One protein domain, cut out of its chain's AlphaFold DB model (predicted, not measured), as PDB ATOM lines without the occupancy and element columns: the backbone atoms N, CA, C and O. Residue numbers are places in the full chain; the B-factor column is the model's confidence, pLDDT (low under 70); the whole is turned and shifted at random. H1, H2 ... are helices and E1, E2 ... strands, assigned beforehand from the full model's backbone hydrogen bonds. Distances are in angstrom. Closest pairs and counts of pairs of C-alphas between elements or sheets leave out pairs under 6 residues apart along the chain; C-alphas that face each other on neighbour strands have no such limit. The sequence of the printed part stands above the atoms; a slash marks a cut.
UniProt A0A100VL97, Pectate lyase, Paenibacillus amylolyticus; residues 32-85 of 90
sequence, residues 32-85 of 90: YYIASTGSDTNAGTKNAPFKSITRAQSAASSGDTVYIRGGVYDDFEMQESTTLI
ATOM      1  N   TYR A  32     -31.623   4.556  54.235       88.44
ATOM      2  CA  TYR A  32     -31.538   4.178  52.833       88.44
ATOM      3  C   TYR A  32     -32.912   4.182  52.167       88.44
ATOM      4  O   TYR A  32     -33.927   3.917  52.805       88.44
ATOM      5  N   TYR A  33     -32.945   4.478  50.872       86.81
ATOM      6  CA  TYR A  33     -34.159   4.525  50.064       86.81
ATOM      7  C   TYR A  33     -34.025   3.618  48.848       86.81
ATOM      8  O   TYR A  33     -33.004   3.644  48.158       86.81
ATOM      9  N   ILE A  34     -35.086   2.877  48.546       86.44
ATOM     10  CA  ILE A  34     -35.205   2.027  47.361       86.44
ATOM     11  C   ILE A  34     -36.359   2.549  46.502       86.44
ATOM     12  O   ILE A  34     -37.416   2.902  47.022       86.44
ATOM     13  N   ALA A  35     -36.166   2.601  45.184       84.81
ATOM     14  CA  ALA A  35     -37.176   2.987  44.199       84.81
ATOM     15  C   ALA A  35     -37.033   2.130  42.935       84.81
ATOM     16  O   ALA A  35     -35.916   1.875  42.497       84.81
ATOM     17  N   SER A  36     -38.142   1.754  42.296       80.38
ATOM     18  CA  SER A  36     -38.118   0.996  41.033       80.38
ATOM     19  C   SER A  36     -37.399   1.745  39.898       80.38
ATOM     20  O   SER A  36     -36.733   1.133  39.064       80.38
ATOM     21  N   THR A  37     -37.455   3.082  39.905       82.25
ATOM     22  CA  THR A  37     -36.734   3.969  38.972       82.25
ATOM     23  C   THR A  37     -35.321   4.344  39.443       82.25
ATOM     24  O   THR A  37     -34.702   5.239  38.869       82.25
ATOM     25  N   GLY A  38     -34.837   3.749  40.538       84.31
ATOM     26  CA  GLY A  38     -33.511   4.003  41.101       84.31
ATOM     27  C   GLY A  38     -32.380   3.304  40.338       84.31
ATOM     28  O   GLY A  38     -32.583   2.687  39.293       84.31
ATOM     29  N   SER A  39     -31.169   3.376  40.895       85.31
ATOM     30  CA  SER A  39     -29.984   2.665  40.396       85.31
ATOM     31  C   SER A  39     -29.162   2.125  41.563       85.31
ATOM     32  O   SER A  39     -28.980   2.814  42.563       85.31
ATOM     33  N   ASP A  40     -28.601   0.924  41.430       85.69
ATOM     34  CA  ASP A  40     -27.759   0.305  42.469       85.69
ATOM     35  C   ASP A  40     -26.371   0.944  42.605       85.69
ATOM     36  O   ASP A  40     -25.646   0.693  43.571       85.69
ATOM     37  N   THR A  41     -26.023   1.812  41.656       88.25
ATOM     38  CA  THR A  41     -24.840   2.676  41.713       88.25
ATOM     39  C   THR A  41     -25.068   3.950  42.529       88.25
ATOM     40  O   THR A  41     -24.108   4.663  42.813       88.25
ATOM     41  N   ASN A  42     -26.314   4.258  42.900       89.12
ATOM     42  CA  ASN A  42     -26.627   5.444  43.690       89.12
ATOM     43  C   ASN A  42     -26.174   5.287  45.148       89.12
ATOM     44  O   ASN A  42     -25.855   4.198  45.604       89.12
ATOM     45  N   ALA A  43     -26.185   6.383  45.909       86.62
ATOM     46  CA  ALA A  43     -25.831   6.367  47.330       86.62
ATOM     47  C   ALA A  43     -26.958   5.854  48.256       86.62
ATOM     48  O   ALA A  43     -26.753   5.753  49.461       86.62
ATOM     49  N   GLY A  44     -28.153   5.571  47.723       85.81
ATOM     50  CA  GLY A  44     -29.304   5.130  48.513       85.81
ATOM     51  C   GLY A  44     -29.990   6.250  49.294       85.81
ATOM     52  O   GLY A  44     -30.659   5.980  50.282       85.81
ATOM     53  N   THR A  45     -29.841   7.507  48.882       87.81
ATOM     54  CA  THR A  45     -30.503   8.651  49.529       87.81
ATOM     55  C   THR A  45     -31.895   8.887  48.943       87.81
ATOM     56  O   THR A  45     -32.253   8.348  47.897       87.81
ATOM     57  N   LYS A  46     -32.689   9.768  49.562       83.94
ATOM     58  CA  LYS A  46     -34.031  10.122  49.067       83.94
ATOM     59  C   LYS A  46     -34.038  10.624  47.610       83.94
ATOM     60  O   LYS A  46     -34.990  10.351  46.877       83.94
ATOM     61  N   ASN A  47     -32.984  11.339  47.206       85.75
ATOM     62  CA  ASN A  47     -32.825  11.894  45.856       85.75
ATOM     63  C   ASN A  47     -32.142  10.917  44.890       85.75
ATOM     64  O   ASN A  47     -32.339  11.018  43.684       85.75
ATOM     65  N   ALA A  48     -31.358   9.976  45.417       86.94
ATOM     66  CA  ALA A  48     -30.649   8.965  44.645       86.94
ATOM     67  C   ALA A  48     -30.878   7.584  45.287       86.94
ATOM     68  O   ALA A  48     -29.981   7.067  45.962       86.94
ATOM     69  N   PRO A  49     -32.083   7.002  45.136       88.94
ATOM     70  CA  PRO A  49     -32.425   5.724  45.748       88.94
ATOM     71  C   PRO A  49     -31.766   4.550  45.012       88.94
ATOM     72  O   PRO A  49     -31.479   4.636  43.811       88.94
ATOM     73  N   PHE A  50     -31.568   3.444  45.729       89.94
ATOM     74  CA  PHE A  50     -31.184   2.157  45.148       89.94
ATOM     75  C   PHE A  50     -32.315   1.580  44.293       89.94
ATOM     76  O   PHE A  50     -33.481   1.938  44.485       89.94
ATOM     77  N   LYS A  51     -31.979   0.676  43.366       84.62
ATOM     78  CA  LYS A  51     -32.974  -0.047  42.563       84.62
ATOM     79  C   LYS A  51     -33.397  -1.347  43.245       84.62
ATOM     80  O   LYS A  51     -34.585  -1.651  43.290       84.62
ATOM     81  N   SER A  52     -32.434  -2.094  43.781       83.62
ATOM     82  CA  SER A  52     -32.634  -3.416  44.373       83.62
ATOM     83  C   SER A  52     -32.575  -3.402  45.900       83.62
ATOM     84  O   SER A  52     -31.838  -2.634  46.525       83.62
ATOM     85  N   ILE A  53     -33.337  -4.316  46.508       81.56
ATOM     86  CA  ILE A  53     -33.286  -4.573  47.953       81.56
ATOM     87  C   ILE A  53     -31.919  -5.135  48.347       81.56
ATOM     88  O   ILE A  53     -31.346  -4.690  49.338       81.56
ATOM     89  N   THR A  54     -31.348  -6.033  47.541       83.31
ATOM     90  CA  THR A  54     -30.032  -6.636  47.792       83.31
ATOM     91  C   THR A  54     -28.946  -5.580  47.954       83.31
ATOM     92  O   THR A  54     -28.116  -5.670  48.858       83.31
ATOM     93  N   ARG A  55     -28.958  -4.528  47.121       85.50
ATOM     94  CA  ARG A  55     -27.977  -3.448  47.245       85.50
ATOM     95  C   ARG A  55     -28.114  -2.692  48.563       85.50
ATOM     96  O   ARG A  55     -27.086  -2.359  49.160       85.50
ATOM     97  N   ALA A  56     -29.348  -2.430  48.990       83.69
ATOM     98  CA  ALA A  56     -29.634  -1.753  50.246       83.69
ATOM     99  C   ALA A  56     -29.296  -2.624  51.459       83.69
ATOM    100  O   ALA A  56     -28.736  -2.106  52.412       83.69
ATOM    101  N   GLN A  57     -29.559  -3.933  51.408       82.69
ATOM    102  CA  GLN A  57     -29.157  -4.879  52.454       82.69
ATOM    103  C   GLN A  57     -27.639  -4.918  52.624       82.69
ATOM    104  O   GLN A  57     -27.152  -4.864  53.744       82.69
ATOM    105  N   SER A  58     -26.884  -4.928  51.524       85.19
ATOM    106  CA  SER A  58     -25.419  -4.855  51.584       85.19
ATOM    107  C   SER A  58     -24.888  -3.495  52.052       85.19
ATOM    108  O   SER A  58     -23.712  -3.387  52.387       85.19
ATOM    109  N   ALA A  59     -25.700  -2.433  51.996       83.62
ATOM    110  CA  ALA A  59     -25.325  -1.097  52.461       83.62
ATOM    111  C   ALA A  59     -25.741  -0.843  53.919       83.62
ATOM    112  O   ALA A  59     -25.039  -0.128  54.629       83.62
ATOM    113  N   ALA A  60     -26.868  -1.411  54.341       83.81
ATOM    114  CA  ALA A  60     -27.436  -1.234  55.662       83.81
ATOM    115  C   ALA A  60     -26.652  -2.028  56.706       83.81
ATOM    116  O   ALA A  60     -26.367  -3.215  56.544       83.81
ATOM    117  N   SER A  61     -26.326  -1.357  57.801       81.19
ATOM    118  CA  SER A  61     -25.769  -1.952  59.010       81.19
ATOM    119  C   SER A  61     -26.833  -2.050  60.104       81.19
ATOM    120  O   SER A  61     -27.947  -1.540  59.980       81.19
ATOM    121  N   SER A  62     -26.498  -2.732  61.202       75.75
ATOM    122  CA  SER A  62     -27.391  -2.820  62.359       75.75
ATOM    123  C   SER A  62     -27.784  -1.425  62.855       75.75
ATOM    124  O   SER A  62     -26.922  -0.579  63.094       75.75
ATOM    125  N   GLY A  63     -29.089  -1.197  63.004       75.81
ATOM    126  CA  GLY A  63     -29.650   0.091  63.407       75.81
ATOM    127  C   GLY A  63     -30.021   1.020  62.248       75.81
ATOM    128  O   GLY A  63     -30.662   2.038  62.500       75.81
ATOM    129  N   ASP A  64     -29.690   0.681  61.001       83.81
ATOM    130  CA  ASP A  64     -30.086   1.463  59.825       83.81
ATOM    131  C   ASP A  64     -31.541   1.195  59.422       83.81
ATOM    132  O   ASP A  64     -32.109   0.133  59.685       83.81
ATOM    133  N   THR A  65     -32.157   2.173  58.758       83.94
ATOM    134  CA  THR A  65     -33.541   2.079  58.275       83.94
ATOM    135  C   THR A  65     -33.578   2.100  56.755       83.94
ATOM    136  O   THR A  65     -33.067   3.027  56.130       83.94
ATOM    137  N   VAL A  66     -34.240   1.118  56.144       85.88
ATOM    138  CA  VAL A  66     -34.439   1.060  54.689       85.88
ATOM    139  C   VAL A  66     -35.900   1.366  54.353       85.88
ATOM    140  O   VAL A  66     -36.803   0.615  54.715       85.88
ATOM    141  N   TYR A  67     -36.136   2.466  53.638       84.44
ATOM    142  CA  TYR A  67     -37.439   2.847  53.099       84.44
ATOM    143  C   TYR A  67     -37.590   2.353  51.668       84.44
ATOM    144  O   TYR A  67     -36.794   2.692  50.790       84.44
ATOM    145  N   ILE A  68     -38.667   1.627  51.403       83.19
ATOM    146  CA  ILE A  68     -39.002   1.190  50.054       83.19
ATOM    147  C   ILE A  68     -40.160   2.044  49.552       83.19
ATOM    148  O   ILE A  68     -41.217   2.133  50.188       83.19
ATOM    149  N   ARG A  69     -39.939   2.733  48.432       82.69
ATOM    150  CA  ARG A  69     -40.961   3.574  47.807       82.69
ATOM    151  C   ARG A  69     -41.990   2.685  47.115       82.69
ATOM    152  O   ARG A  69     -41.652   1.625  46.603       82.69
ATOM    153  N   GLY A  70     -43.239   3.145  47.087       69.88
ATOM    154  CA  GLY A  70     -44.301   2.453  46.363       69.88
ATOM    155  C   GLY A  70     -43.958   2.324  44.878       69.88
ATOM    156  O   GLY A  70     -43.513   3.290  44.253       69.88
ATOM    157  N   GLY A  71     -44.143   1.127  44.333       67.19
ATOM    158  CA  GLY A  71     -43.832   0.796  42.951       67.19
ATOM    159  C   GLY A  71     -43.878  -0.710  42.727       67.19
ATOM    160  O   GLY A  71     -43.879  -1.489  43.677       67.19
ATOM    161  N   VAL A  72     -43.913  -1.111  41.460       67.12
ATOM    162  CA  VAL A  72     -43.795  -2.520  41.073       67.12
ATOM    163  C   VAL A  72     -42.311  -2.869  41.044       67.12
ATOM    164  O   VAL A  72     -41.533  -2.221  40.340       67.12
ATOM    165  N   TYR A  73     -41.920  -3.857  41.841       69.50
ATOM    166  CA  TYR A  73     -40.607  -4.484  41.778       69.50
ATOM    167  C   TYR A  73     -40.825  -5.856  41.149       69.50
ATOM    168  O   TYR A  73     -41.659  -6.613  41.633       69.50
ATOM    169  N   ASP A  74     -40.117  -6.152  40.058       63.00
ATOM    170  CA  ASP A  74     -40.392  -7.307  39.185       63.00
ATOM    171  C   ASP A  74     -40.361  -8.676  39.900       63.00
ATOM    172  O   ASP A  74     -40.849  -9.658  39.352       63.00
ATOM    173  N   ASP A  75     -39.818  -8.739  41.119       57.59
ATOM    174  CA  ASP A  75     -39.684  -9.961  41.921       57.59
ATOM    175  C   ASP A  75     -40.690 -10.035  43.099       57.59
ATOM    176  O   ASP A  75     -40.881 -11.094  43.694       57.59
ATOM    177  N   PHE A  76     -41.378  -8.932  43.437       52.81
ATOM    178  CA  PHE A  76     -42.440  -8.877  44.458       52.81
ATOM    179  C   PHE A  76     -43.251  -7.569  44.357       52.81
ATOM    180  O   PHE A  76     -42.716  -6.464  44.480       52.81
ATOM    181  N   GLU A  77     -44.574  -7.673  44.192       50.53
ATOM    182  CA  GLU A  77     -45.485  -6.529  44.333       50.53
ATOM    183  C   GLU A  77     -45.547  -6.101  45.805       50.53
ATOM    184  O   GLU A  77     -46.079  -6.815  46.654       50.53
ATOM    185  N   MET A  78     -45.024  -4.916  46.122       52.41
ATOM    186  CA  MET A  78     -45.188  -4.339  47.453       52.41
ATOM    187  C   MET A  78     -46.375  -3.382  47.462       52.41
ATOM    188  O   MET A  78     -46.298  -2.265  46.950       52.41
ATOM    189  N   GLN A  79     -47.482  -3.839  48.044       49.00
ATOM    190  CA  GLN A  79     -48.747  -3.099  48.081       49.00
ATOM    191  C   GLN A  79     -48.781  -1.998  49.164       49.00
ATOM    192  O   GLN A  79     -49.599  -1.088  49.074       49.00
ATOM    193  N   GLU A  80     -47.844  -2.003  50.120       51.69
ATOM    194  CA  GLU A  80     -47.638  -0.927  51.101       51.69
ATOM    195  C   GLU A  80     -46.139  -0.660  51.333       51.69
ATOM    196  O   GLU A  80     -45.291  -1.528  51.117       51.69
ATOM    197  N   SER A  81     -45.798   0.566  51.756       50.88
ATOM    198  CA  SER A  81     -44.426   0.972  52.101       50.88
ATOM    199  C   SER A  81     -44.006   0.298  53.412       50.88
ATOM    200  O   SER A  81     -44.052   0.887  54.489       50.88
ATOM    201  N   THR A  82     -43.647  -0.979  53.326       59.09
ATOM    202  CA  THR A  82     -43.235  -1.778  54.478       59.09
ATOM    203  C   THR A  82     -41.852  -1.332  54.940       59.09
ATOM    204  O   THR A  82     -40.862  -1.446  54.215       59.09
ATOM    205  N   THR A  83     -41.770  -0.823  56.167       54.06
ATOM    206  CA  THR A  83     -40.501  -0.648  56.874       54.06
ATOM    207  C   THR A  83     -39.951  -2.037  57.190       54.06
ATOM    208  O   THR A  83     -40.441  -2.708  58.097       54.06
ATOM    209  N   LEU A  84     -38.945  -2.495  56.441       57.28
ATOM    210  CA  LEU A  84     -38.170  -3.669  56.834       57.28
ATOM    211  C   LEU A  84     -37.299  -3.261  58.017       57.28
ATOM    212  O   LEU A  84     -36.169  -2.800  57.859       57.28
ATOM    213  N   ILE A  85     -37.851  -3.390  59.219       53.94
ATOM    214  CA  ILE A  85     -37.048  -3.334  60.427       53.94
ATOM    215  C   ILE A  85     -36.227  -4.625  60.404       53.94
ATOM    216  O   ILE A  85     -36.736  -5.688  60.752       53.94
TER     217      ILE A  85
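AT A GLANCE: This is residues 32 to 85 of the 90 residues of the protein "Pectate lyase" of Paenibacillus amylolyticus (UniProt A0A100VL97). With little regular structure, loops build much of this small body: parallel strands E1 and E2 lie side by side, short helix H1 packs near them, and hairpin E3 and E4 sits at one end. The printed part has 54 residues, 20 in named elements, in the order E1, H1, E2, E3, E4, class mixed. It is compact, radius of gyration of the C-alphas 10.1 A, spanning 25 by 23 by 18 A.

IN THESE COORDINATES: E1, residues 32 to 34, begins at C-alpha 32 (-31.538, 4.178, 52.833). H1 is residues 53 to 59, 9.8 A; E2 65 to 68, 9.9 A; E3 71 to 73; E4 76 to 78, ending at C-alpha 78 (-45.188, -4.339, 47.453).

HOW THE PARTS SIT: E1, H1 and E2 form a strand-helix-strand unit, two parallel neighbour strands with a helix between, its crossover right-handed. N 32 and O 65 are 2.8 A apart, within hydrogen-bond range. The closest C-alphas of E1 and H1, Tyr 32 and Ala 56, are 6.7 A apart. In H1 every O i to N i+4 pair is within range. E2 runs on into E3 at 97 degrees. In the antiparallel hairpin E3 and E4, N 76 and O 73 are 3.0 A apart, within range. H1 and E3 are apart.

THE WHOLE: The farthest C-alphas, Gly 63 and Asp 74, are 27.5 A apart. The printed part has no cut. E1 to H1 is a long link of 18 residues. Residues 70 to 85 have pLDDT under 70.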